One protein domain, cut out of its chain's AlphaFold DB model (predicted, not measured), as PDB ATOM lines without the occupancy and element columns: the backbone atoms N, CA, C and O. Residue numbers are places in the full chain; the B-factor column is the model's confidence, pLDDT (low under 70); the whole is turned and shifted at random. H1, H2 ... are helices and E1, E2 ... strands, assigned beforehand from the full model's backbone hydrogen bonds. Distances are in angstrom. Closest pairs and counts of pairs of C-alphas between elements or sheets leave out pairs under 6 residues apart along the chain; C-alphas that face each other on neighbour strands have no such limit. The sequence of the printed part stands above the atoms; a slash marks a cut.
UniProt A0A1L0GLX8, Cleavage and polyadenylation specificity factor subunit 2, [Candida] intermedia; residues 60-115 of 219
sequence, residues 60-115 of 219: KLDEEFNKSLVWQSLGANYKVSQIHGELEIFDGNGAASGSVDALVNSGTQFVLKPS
ATOM      1  N   LYS A  60      -4.246  37.952  38.918       81.81
ATOM      2  CA  LYS A  60      -4.888  39.223  39.243       81.81
ATOM      3  C   LYS A  60      -3.854  40.174  39.825       81.81
ATOM      4  O   LYS A  60      -3.043  39.791  40.666       81.81
ATOM      5  N   LEU A  61      -3.901  41.429  39.402       82.94
ATOM      6  CA  LEU A  61      -3.125  42.489  40.030       82.94
ATOM      7  C   LEU A  61      -3.896  43.014  41.244       82.94
ATOM      8  O   LEU A  61      -5.095  43.273  41.135       82.94
ATOM      9  N   ASP A  62      -3.222  43.178  42.379       82.88
ATOM     10  CA  ASP A  62      -3.808  43.842  43.542       82.88
ATOM     11  C   ASP A  62      -4.254  45.282  43.204       82.88
ATOM     12  O   ASP A  62      -3.616  45.983  42.411       82.88
ATOM     13  N   GLU A  63      -5.368  45.737  43.785       83.69
ATOM     14  CA  GLU A  63      -5.943  47.045  43.454       83.69
ATOM     15  C   GLU A  63      -5.068  48.229  43.872       83.69
ATOM     16  O   GLU A  63      -5.060  49.252  43.182       83.69
ATOM     17  N   GLU A  64      -4.374  48.136  45.007       82.44
ATOM     18  CA  GLU A  64      -3.450  49.179  45.454       82.44
ATOM     19  C   GLU A  64      -2.205  49.167  44.568       82.44
ATOM     20  O   GLU A  64      -1.741  50.223  44.127       82.44
ATOM     21  N   PHE A  65      -1.733  47.973  44.197       81.56
ATOM     22  CA  PHE A  65      -0.606  47.835  43.282       81.56
ATOM     23  C   PHE A  65      -0.909  48.426  41.898       81.56
ATOM     24  O   PHE A  65      -0.101  49.197  41.379       81.56
ATOM     25  N   ASN A  66      -2.100  48.166  41.345       81.50
ATOM     26  CA  ASN A  66      -2.557  48.726  40.071       81.50
ATOM     27  C   ASN A  66      -2.579  50.266  40.084       81.50
ATOM     28  O   ASN A  66      -2.142  50.910  39.130       81.50
ATOM     29  N   LYS A  67      -3.032  50.869  41.194       83.69
ATOM     30  CA  LYS A  67      -3.045  52.333  41.385       83.69
ATOM     31  C   LYS A  67      -1.633  52.936  41.448       83.69
ATOM     32  O   LYS A  67      -1.470  54.107  41.116       83.69
ATOM     33  N   SER A  68      -0.620  52.159  41.840       80.00
ATOM     34  CA  SER A  68       0.783  52.603  41.919       80.00
ATOM     35  C   SER A  68       1.570  52.520  40.599       80.00
ATOM     36  O   SER A  68       2.717  52.966  40.544       80.00
ATOM     37  N   LEU A  69       0.986  51.955  39.534       81.88
ATOM     38  CA  LEU A  69       1.706  51.699  38.285       81.88
ATOM     39  C   LEU A  69       2.025  52.973  37.492       81.88
ATOM     40  O   LEU A  69       1.147  53.764  37.142       81.88
ATOM     41  N   VAL A  70       3.300  53.117  37.119       81.25
ATOM     42  CA  VAL A  70       3.799  54.219  36.289       81.25
ATOM     43  C   VAL A  70       3.819  53.785  34.824       81.25
ATOM     44  O   VAL A  70       4.803  53.251  34.314       81.25
ATOM     45  N   TRP A  71       2.705  54.031  34.138       82.00
ATOM     46  CA  TRP A  71       2.530  53.697  32.726       82.00
ATOM     47  C   TRP A  71       3.356  54.597  31.798       82.00
ATOM     48  O   TRP A  71       3.123  55.801  31.700       82.00
ATOM     49  N   GLN A  72       4.271  53.989  31.048       77.62
ATOM     50  CA  GLN A  72       5.040  54.623  29.980       77.62
ATOM     51  C   GLN A  72       4.336  54.395  28.638       77.62
ATOM     52  O   GLN A  72       3.951  53.272  28.320       77.62
ATOM     53  N   SER A  73       4.147  55.451  27.844       76.94
ATOM     54  CA  SER A  73       3.570  55.327  26.494       76.94
ATOM     55  C   SER A  73       4.644  54.932  25.480       76.94
ATOM     56  O   SER A  73       5.677  55.591  25.382       76.94
ATOM     57  N   LEU A  74       4.397  53.853  24.735       71.50
ATOM     58  CA  LEU A  74       5.278  53.348  23.687       71.50
ATOM     59  C   LEU A  74       4.562  53.468  22.335       71.50
ATOM     60  O   LEU A  74       3.644  52.709  22.019       71.50
ATOM     61  N   GLY A  75       4.988  54.442  21.530       70.94
ATOM     62  CA  GLY A  75       4.335  54.768  20.262       70.94
ATOM     63  C   GLY A  75       2.920  55.326  20.455       70.94
ATOM     64  O   GLY A  75       2.636  55.994  21.446       70.94
ATOM     65  N   ALA A  76       2.035  55.072  19.488       69.19
ATOM     66  CA  ALA A  76       0.673  55.617  19.489       69.19
ATOM     67  C   ALA A  76      -0.311  54.843  20.389       69.19
ATOM     68  O   ALA A  76      -1.182  55.454  21.005       69.19
ATOM     69  N   ASN A  77      -0.176  53.512  20.465       76.31
ATOM     70  CA  ASN A  77      -1.260  52.633  20.930       76.31
ATOM     71  C   ASN A  77      -0.945  51.847  22.214       76.31
ATOM     72  O   ASN A  77      -1.867  51.336  22.844       76.31
ATOM     73  N   TYR A  78       0.325  51.740  22.619       69.88
ATOM     74  CA  TYR A  78       0.726  50.883  23.737       69.88
ATOM     75  C   TYR A  78       1.119  51.694  24.970       69.88
ATOM     76  O   TYR A  78       1.763  52.741  24.888       69.88
ATOM     77  N   LYS A  79       0.756  51.172  26.144       78.06
ATOM     78  CA  LYS A  79       1.246  51.634  27.442       78.06
ATOM     79  C   LYS A  79       1.830  50.443  28.185       78.06
ATOM     80  O   LYS A  79       1.191  49.398  28.261       78.06
ATOM     81  N   VAL A  80       3.033  50.603  28.720       77.75
ATOM     82  CA  VAL A  80       3.794  49.549  29.394       77.75
ATOM     83  C   VAL A  80       4.183  50.042  30.785       77.75
ATOM     84  O   VAL A  80       4.580  51.192  30.948       77.75
ATOM     85  N   SER A  81       4.073  49.180  31.791       75.56
ATOM     86  CA  SER A  81       4.613  49.411  33.132       75.56
ATOM     87  C   SER A  81       5.375  48.161  33.549       75.56
ATOM     88  O   SER A  81       4.864  47.052  33.402       75.56
ATOM     89  N   GLN A  82       6.590  48.323  34.071       72.94
ATOM     90  CA  GLN A  82       7.323  47.204  34.657       72.94
ATOM     91  C   GLN A  82       6.773  46.941  36.064       72.94
ATOM     92  O   GLN A  82       6.633  47.877  36.851       72.94
ATOM     93  N   ILE A  83       6.452  45.684  36.375       77.31
ATOM     94  CA  ILE A  83       5.879  45.286  37.666       77.31
ATOM     95  C   ILE A  83       6.749  44.215  38.323       77.31
ATOM     96  O   ILE A  83       7.198  43.283  37.661       77.31
ATOM     97  N   HIS A  84       6.978  44.363  39.626       75.94
ATOM     98  CA  HIS A  84       7.688  43.402  40.472       75.94
ATOM     99  C   HIS A  84       6.927  43.273  41.788       75.94
ATOM    100  O   HIS A  84       6.536  44.284  42.371       75.94
ATOM    101  N   GLY A  85       6.691  42.046  42.239       76.94
ATOM    102  CA  GLY A  85       5.795  41.792  43.359       76.94
ATOM    103  C   GLY A  85       5.943  40.399  43.952       76.94
ATOM    104  O   GLY A  85       6.597  39.531  43.373       76.94
ATOM    105  N   GLU A  86       5.323  40.196  45.111       76.12
ATOM    106  CA  GLU A  86       5.169  38.880  45.730       76.12
ATOM    107  C   GLU A  86       3.803  38.305  45.305       76.12
ATOM    108  O   GLU A  86       2.793  39.014  45.298       76.12
ATOM    109  N   LEU A  87       3.779  37.039  44.878       77.62
ATOM    110  CA  LEU A  87       2.568  36.368  44.404       77.62
ATOM    111  C   LEU A  87       1.913  35.614  45.565       77.62
ATOM    112  O   LEU A  87       2.456  34.617  46.038       77.62
ATOM    113  N   GLU A  88       0.746  36.074  46.006       77.38
ATOM    114  CA  GLU A  88      -0.086  35.345  46.960       77.38
ATOM    115  C   GLU A  88      -1.045  34.396  46.237       77.38
ATOM    116  O   GLU A  88      -1.513  34.665  45.128       77.38
ATOM    117  N   ILE A  89      -1.332  33.266  46.882       79.25
ATOM    118  CA  ILE A  89      -2.133  32.178  46.327       79.25
ATOM    119  C   ILE A  89      -3.304  31.922  47.274       79.25
ATOM    120  O   ILE A  89      -3.105  31.563  48.436       79.25
ATOM    121  N   PHE A  90      -4.526  32.111  46.783       71.56
ATOM    122  CA  PHE A  90      -5.762  31.909  47.536       71.56
ATOM    123  C   PHE A  90      -6.524  30.717  46.974       71.56
ATOM    124  O   PHE A  90      -6.915  30.741  45.812       71.56
ATOM    125  N   ASP A  91      -6.784  29.707  47.798       73.38
ATOM    126  CA  ASP A  91      -7.777  28.675  47.500       73.38
ATOM    127  C   ASP A  91      -9.157  29.133  48.009       73.38
ATOM    128  O   ASP A  91      -9.267  30.076  48.799       73.38
ATOM    129  N   GLY A  92     -10.228  28.446  47.610       60.75
ATOM    130  CA  GLY A  92     -11.619  28.786  47.952       60.75
ATOM    131  C   GLY A  92     -11.967  28.785  49.451       60.75
ATOM    132  O   GLY A  92     -13.116  29.046  49.798       60.75
ATOM    133  N   ASN A  93     -11.002  28.496  50.330       55.22
ATOM    134  CA  ASN A  93     -11.152  28.478  51.784       55.22
ATOM    135  C   ASN A  93     -10.030  29.241  52.537       55.22
ATOM    136  O   ASN A  93      -9.914  29.103  53.753       55.22
ATOM    137  N   GLY A  94      -9.190  30.027  51.842       58.22
ATOM    138  CA  GLY A  94      -8.125  30.845  52.447       58.22
ATOM    139  C   GLY A  94      -6.785  30.797  51.702       58.22
ATOM    140  O   GLY A  94      -6.694  30.293  50.586       58.22
ATOM    141  N   ALA A  95      -5.724  31.328  52.319       55.72
ATOM    142  CA  ALA A  95      -4.373  31.292  51.748       55.72
ATOM    143  C   ALA A  95      -3.887  29.839  51.567       55.72
ATOM    144  O   ALA A  95      -3.860  29.054  52.519       55.72
ATOM    145  N   ALA A  96      -3.506  29.480  50.342       55.31
ATOM    146  CA  ALA A  96      -3.198  28.111  49.957       55.31
ATOM    147  C   ALA A  96      -1.770  27.718  50.372       55.31
ATOM    148  O   ALA A  96      -0.798  28.028  49.688       55.31
ATOM    149  N   SER A  97      -1.642  26.983  51.478       51.50
ATOM    150  CA  SER A  97      -0.378  26.374  51.928       51.50
ATOM    151  C   SER A  97      -0.326  24.869  51.603       51.50
ATOM    152  O   SER A  97      -0.035  24.049  52.475       51.50
ATOM    153  N   GLY A  98      -0.671  24.495  50.364       55.50
ATOM    154  CA  GLY A  98      -0.822  23.102  49.908       55.50
ATOM    155  C   GLY A  98       0.029  22.736  48.683       55.50
ATOM    156  O   GLY A  98       0.642  23.603  48.064       55.50
ATOM    157  N   SER A  99       0.067  21.439  48.341       51.00
ATOM    158  CA  SER A  99       0.819  20.917  47.180       51.00
ATOM    159  C   SER A  99       0.376  21.562  45.863       51.00
ATOM    160  O   SER A  99      -0.806  21.859  45.678       51.00
ATOM    161  N   VAL A 100       1.310  21.690  44.917       56.94
ATOM    162  CA  VAL A 100       1.074  22.246  43.572       56.94
ATOM    163  C   VAL A 100      -0.068  21.556  42.816       56.94
ATOM    164  O   VAL A 100      -0.784  22.221  42.075       56.94
ATOM    165  N   ASP A 101      -0.316  20.269  43.063       55.88
ATOM    166  CA  ASP A 101      -1.404  19.510  42.427       55.88
ATOM    167  C   ASP A 101      -2.808  19.987  42.839       55.88
ATOM    168  O   ASP A 101      -3.767  19.822  42.082       55.88
ATOM    169  N   ALA A 102      -2.947  20.611  44.014       55.69
ATOM    170  CA  ALA A 102      -4.199  21.248  44.426       55.69
ATOM    171  C   ALA A 102      -4.442  22.546  43.636       55.69
ATOM    172  O   ALA A 102      -5.558  22.788  43.175       55.69
ATOM    173  N   LEU A 103      -3.377  23.323  43.397       56.22
ATOM    174  CA  LEU A 103      -3.420  24.623  42.712       56.22
ATOM    175  C   LEU A 103      -3.870  24.526  41.245       56.22
ATOM    176  O   LEU A 103      -4.361  25.500  40.685       56.22
ATOM    177  N   VAL A 104      -3.689  23.358  40.621       56.16
ATOM    178  CA  VAL A 104      -4.105  23.073  39.235       56.16
ATOM    179  C   VAL A 104      -5.601  22.724  39.138       56.16
ATOM    180  O   VAL A 104      -6.183  22.838  38.062       56.16
ATOM    181  N   ASN A 105      -6.233  22.290  40.236       55.88
ATOM    182  CA  ASN A 105      -7.567  21.675  40.215       55.88
ATOM    183  C   ASN A 105      -8.660  22.457  40.966       55.88
ATOM    184  O   ASN A 105      -9.843  22.226  40.701       55.88
ATOM    185  N   SER A 106      -8.313  23.354  41.893       54.59
ATOM    186  CA  SER A 106      -9.288  24.202  42.594       54.59
ATOM    187  C   SER A 106      -9.409  25.598  41.967       54.59
ATOM    188  O   SER A 106      -8.624  25.981  41.101       54.59
ATOM    189  N   GLY A 107     -10.400  26.386  42.407       60.78
ATOM    190  CA  GLY A 107     -10.631  27.776  41.978       60.78
ATOM    191  C   GLY A 107      -9.597  28.769  42.521       60.78
ATOM    192  O   GLY A 107      -9.968  29.826  43.031       60.78
ATOM    193  N   THR A 108      -8.320  28.393  42.451       67.75
ATOM    194  CA  THR A 108      -7.182  29.115  43.006       67.75
ATOM    195  C   THR A 108      -7.023  30.472  42.324       67.75
ATOM    196  O   THR A 108      -6.949  30.563  41.099       67.75
ATOM    197  N   GLN A 109      -6.943  31.539  43.118       73.62
ATOM    198  CA  GLN A 109      -6.672  32.892  42.642       73.62
ATOM    199  C   GLN A 109      -5.236  33.281  42.977       73.62
ATOM    200  O   GLN A 109      -4.840  33.312  44.143       73.62
ATOM    201  N   PHE A 110      -4.472  33.616  41.942       78.38
ATOM    202  CA  PHE A 110      -3.123  34.147  42.066       78.38
ATOM    203  C   PHE A 110      -3.215  35.677  42.084       78.38
ATOM    204  O   PHE A 110      -3.712  36.271  41.127       78.38
ATOM    205  N   VAL A 111      -2.776  36.317  43.168       80.75
ATOM    206  CA  VAL A 111      -2.844  37.777  43.347       80.75
ATOM    207  C   VAL A 111      -1.437  38.333  43.515       80.75
ATOM    208  O   VAL A 111      -0.719  37.968  44.443       80.75
ATOM    209  N   LEU A 112      -1.029  39.225  42.614       82.06
ATOM    210  CA  LEU A 112       0.278  39.870  42.659       82.06
ATOM    211  C   LEU A 112       0.213  41.148  43.504       82.06
ATOM    212  O   LEU A 112      -0.473  42.103  43.131       82.06
ATOM    213  N   LYS A 113       0.958  41.164  44.611       82.06
ATOM    214  CA  LYS A 113       1.074  42.276  45.567       82.06
ATOM    215  C   LYS A 113       2.425  42.994  45.453       82.06
ATOM    216  O   LYS A 113       3.396  42.382  45.006       82.06
ATOM    217  N   PRO A 114       2.540  44.265  45.879       77.12
ATOM    218  CA  PRO A 114       3.798  45.001  45.792       77.12
ATOM    219  C   PRO A 114       4.837  44.411  46.757       77.12
ATOM    220  O   PRO A 114       4.564  44.233  47.945       77.12
ATOM    221  N   SER A 115       6.049  44.120  46.275       71.62
ATOM    222  CA  SER A 115       7.113  43.587  47.133       71.62
ATOM    223  C   SER A 115       7.697  44.689  48.022       71.62
ATOM    224  O   SER A 115       8.296  45.642  47.523       71.62
TER     225      SER A 115
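Overview. This is residues 60 to 115 of the 219 residues of the protein "Cleavage and polyadenylation specificity factor subunit 2" of [Candida] intermedia (UniProt A0A1L0GLX8). A long, thin rod: the antiparallel ribbon of E3 and E4 has H2 by one end, and beyond its other end lie H1 and then the small E1 and E2 hairpin. The printed part has 56 residues with two named helices and four named strands, in the order H1, E1, E2, E3, H2, E4, and is mixed. Spanning 43 by 19 by 15 A, it is only just loose, close to extended, with a radius of gyration of the C-alphas of 14.8 A.

Arrangement. E3, residues 85 to 91, and E4, residues 109 to 114, are antiparallel at 153 degrees; N 88 and O 111 are within hydrogen-bond range at 2.9 A. Residues 60 to 61 pair with 111 to 112 of E4, parallel. The closest C-alphas of E3 and H2, residues 100 to 103, are those of Asp 91 and Leu 103, 7.6 A. Those of E4 and H1, residues 63 to 67, are Pro 114 and Phe 65, 5.8 A. E1, residues 72 to 74, and E2, residues 78 to 80, form an antiparallel hairpin, with N 72 and O 80 at 2.8 A; E2 and E3 are apart. H1's one O i to N i+4 pair is within range; H2 is too short for one.

Along the chain. E3 is 19.3 A long, from C-alpha 85 at (5.795, 41.792, 43.359); E4, 16.3 A, ends at C-alpha 114, (3.798, 45.001, 45.792).

Size, cuts and confidence. The C-alphas farthest apart, of Ala 76 and Gly 98, are 44.6 A apart. The printed part has no cut and no long link. Residues 76, 78 and 92 to 108 have pLDDT under 70.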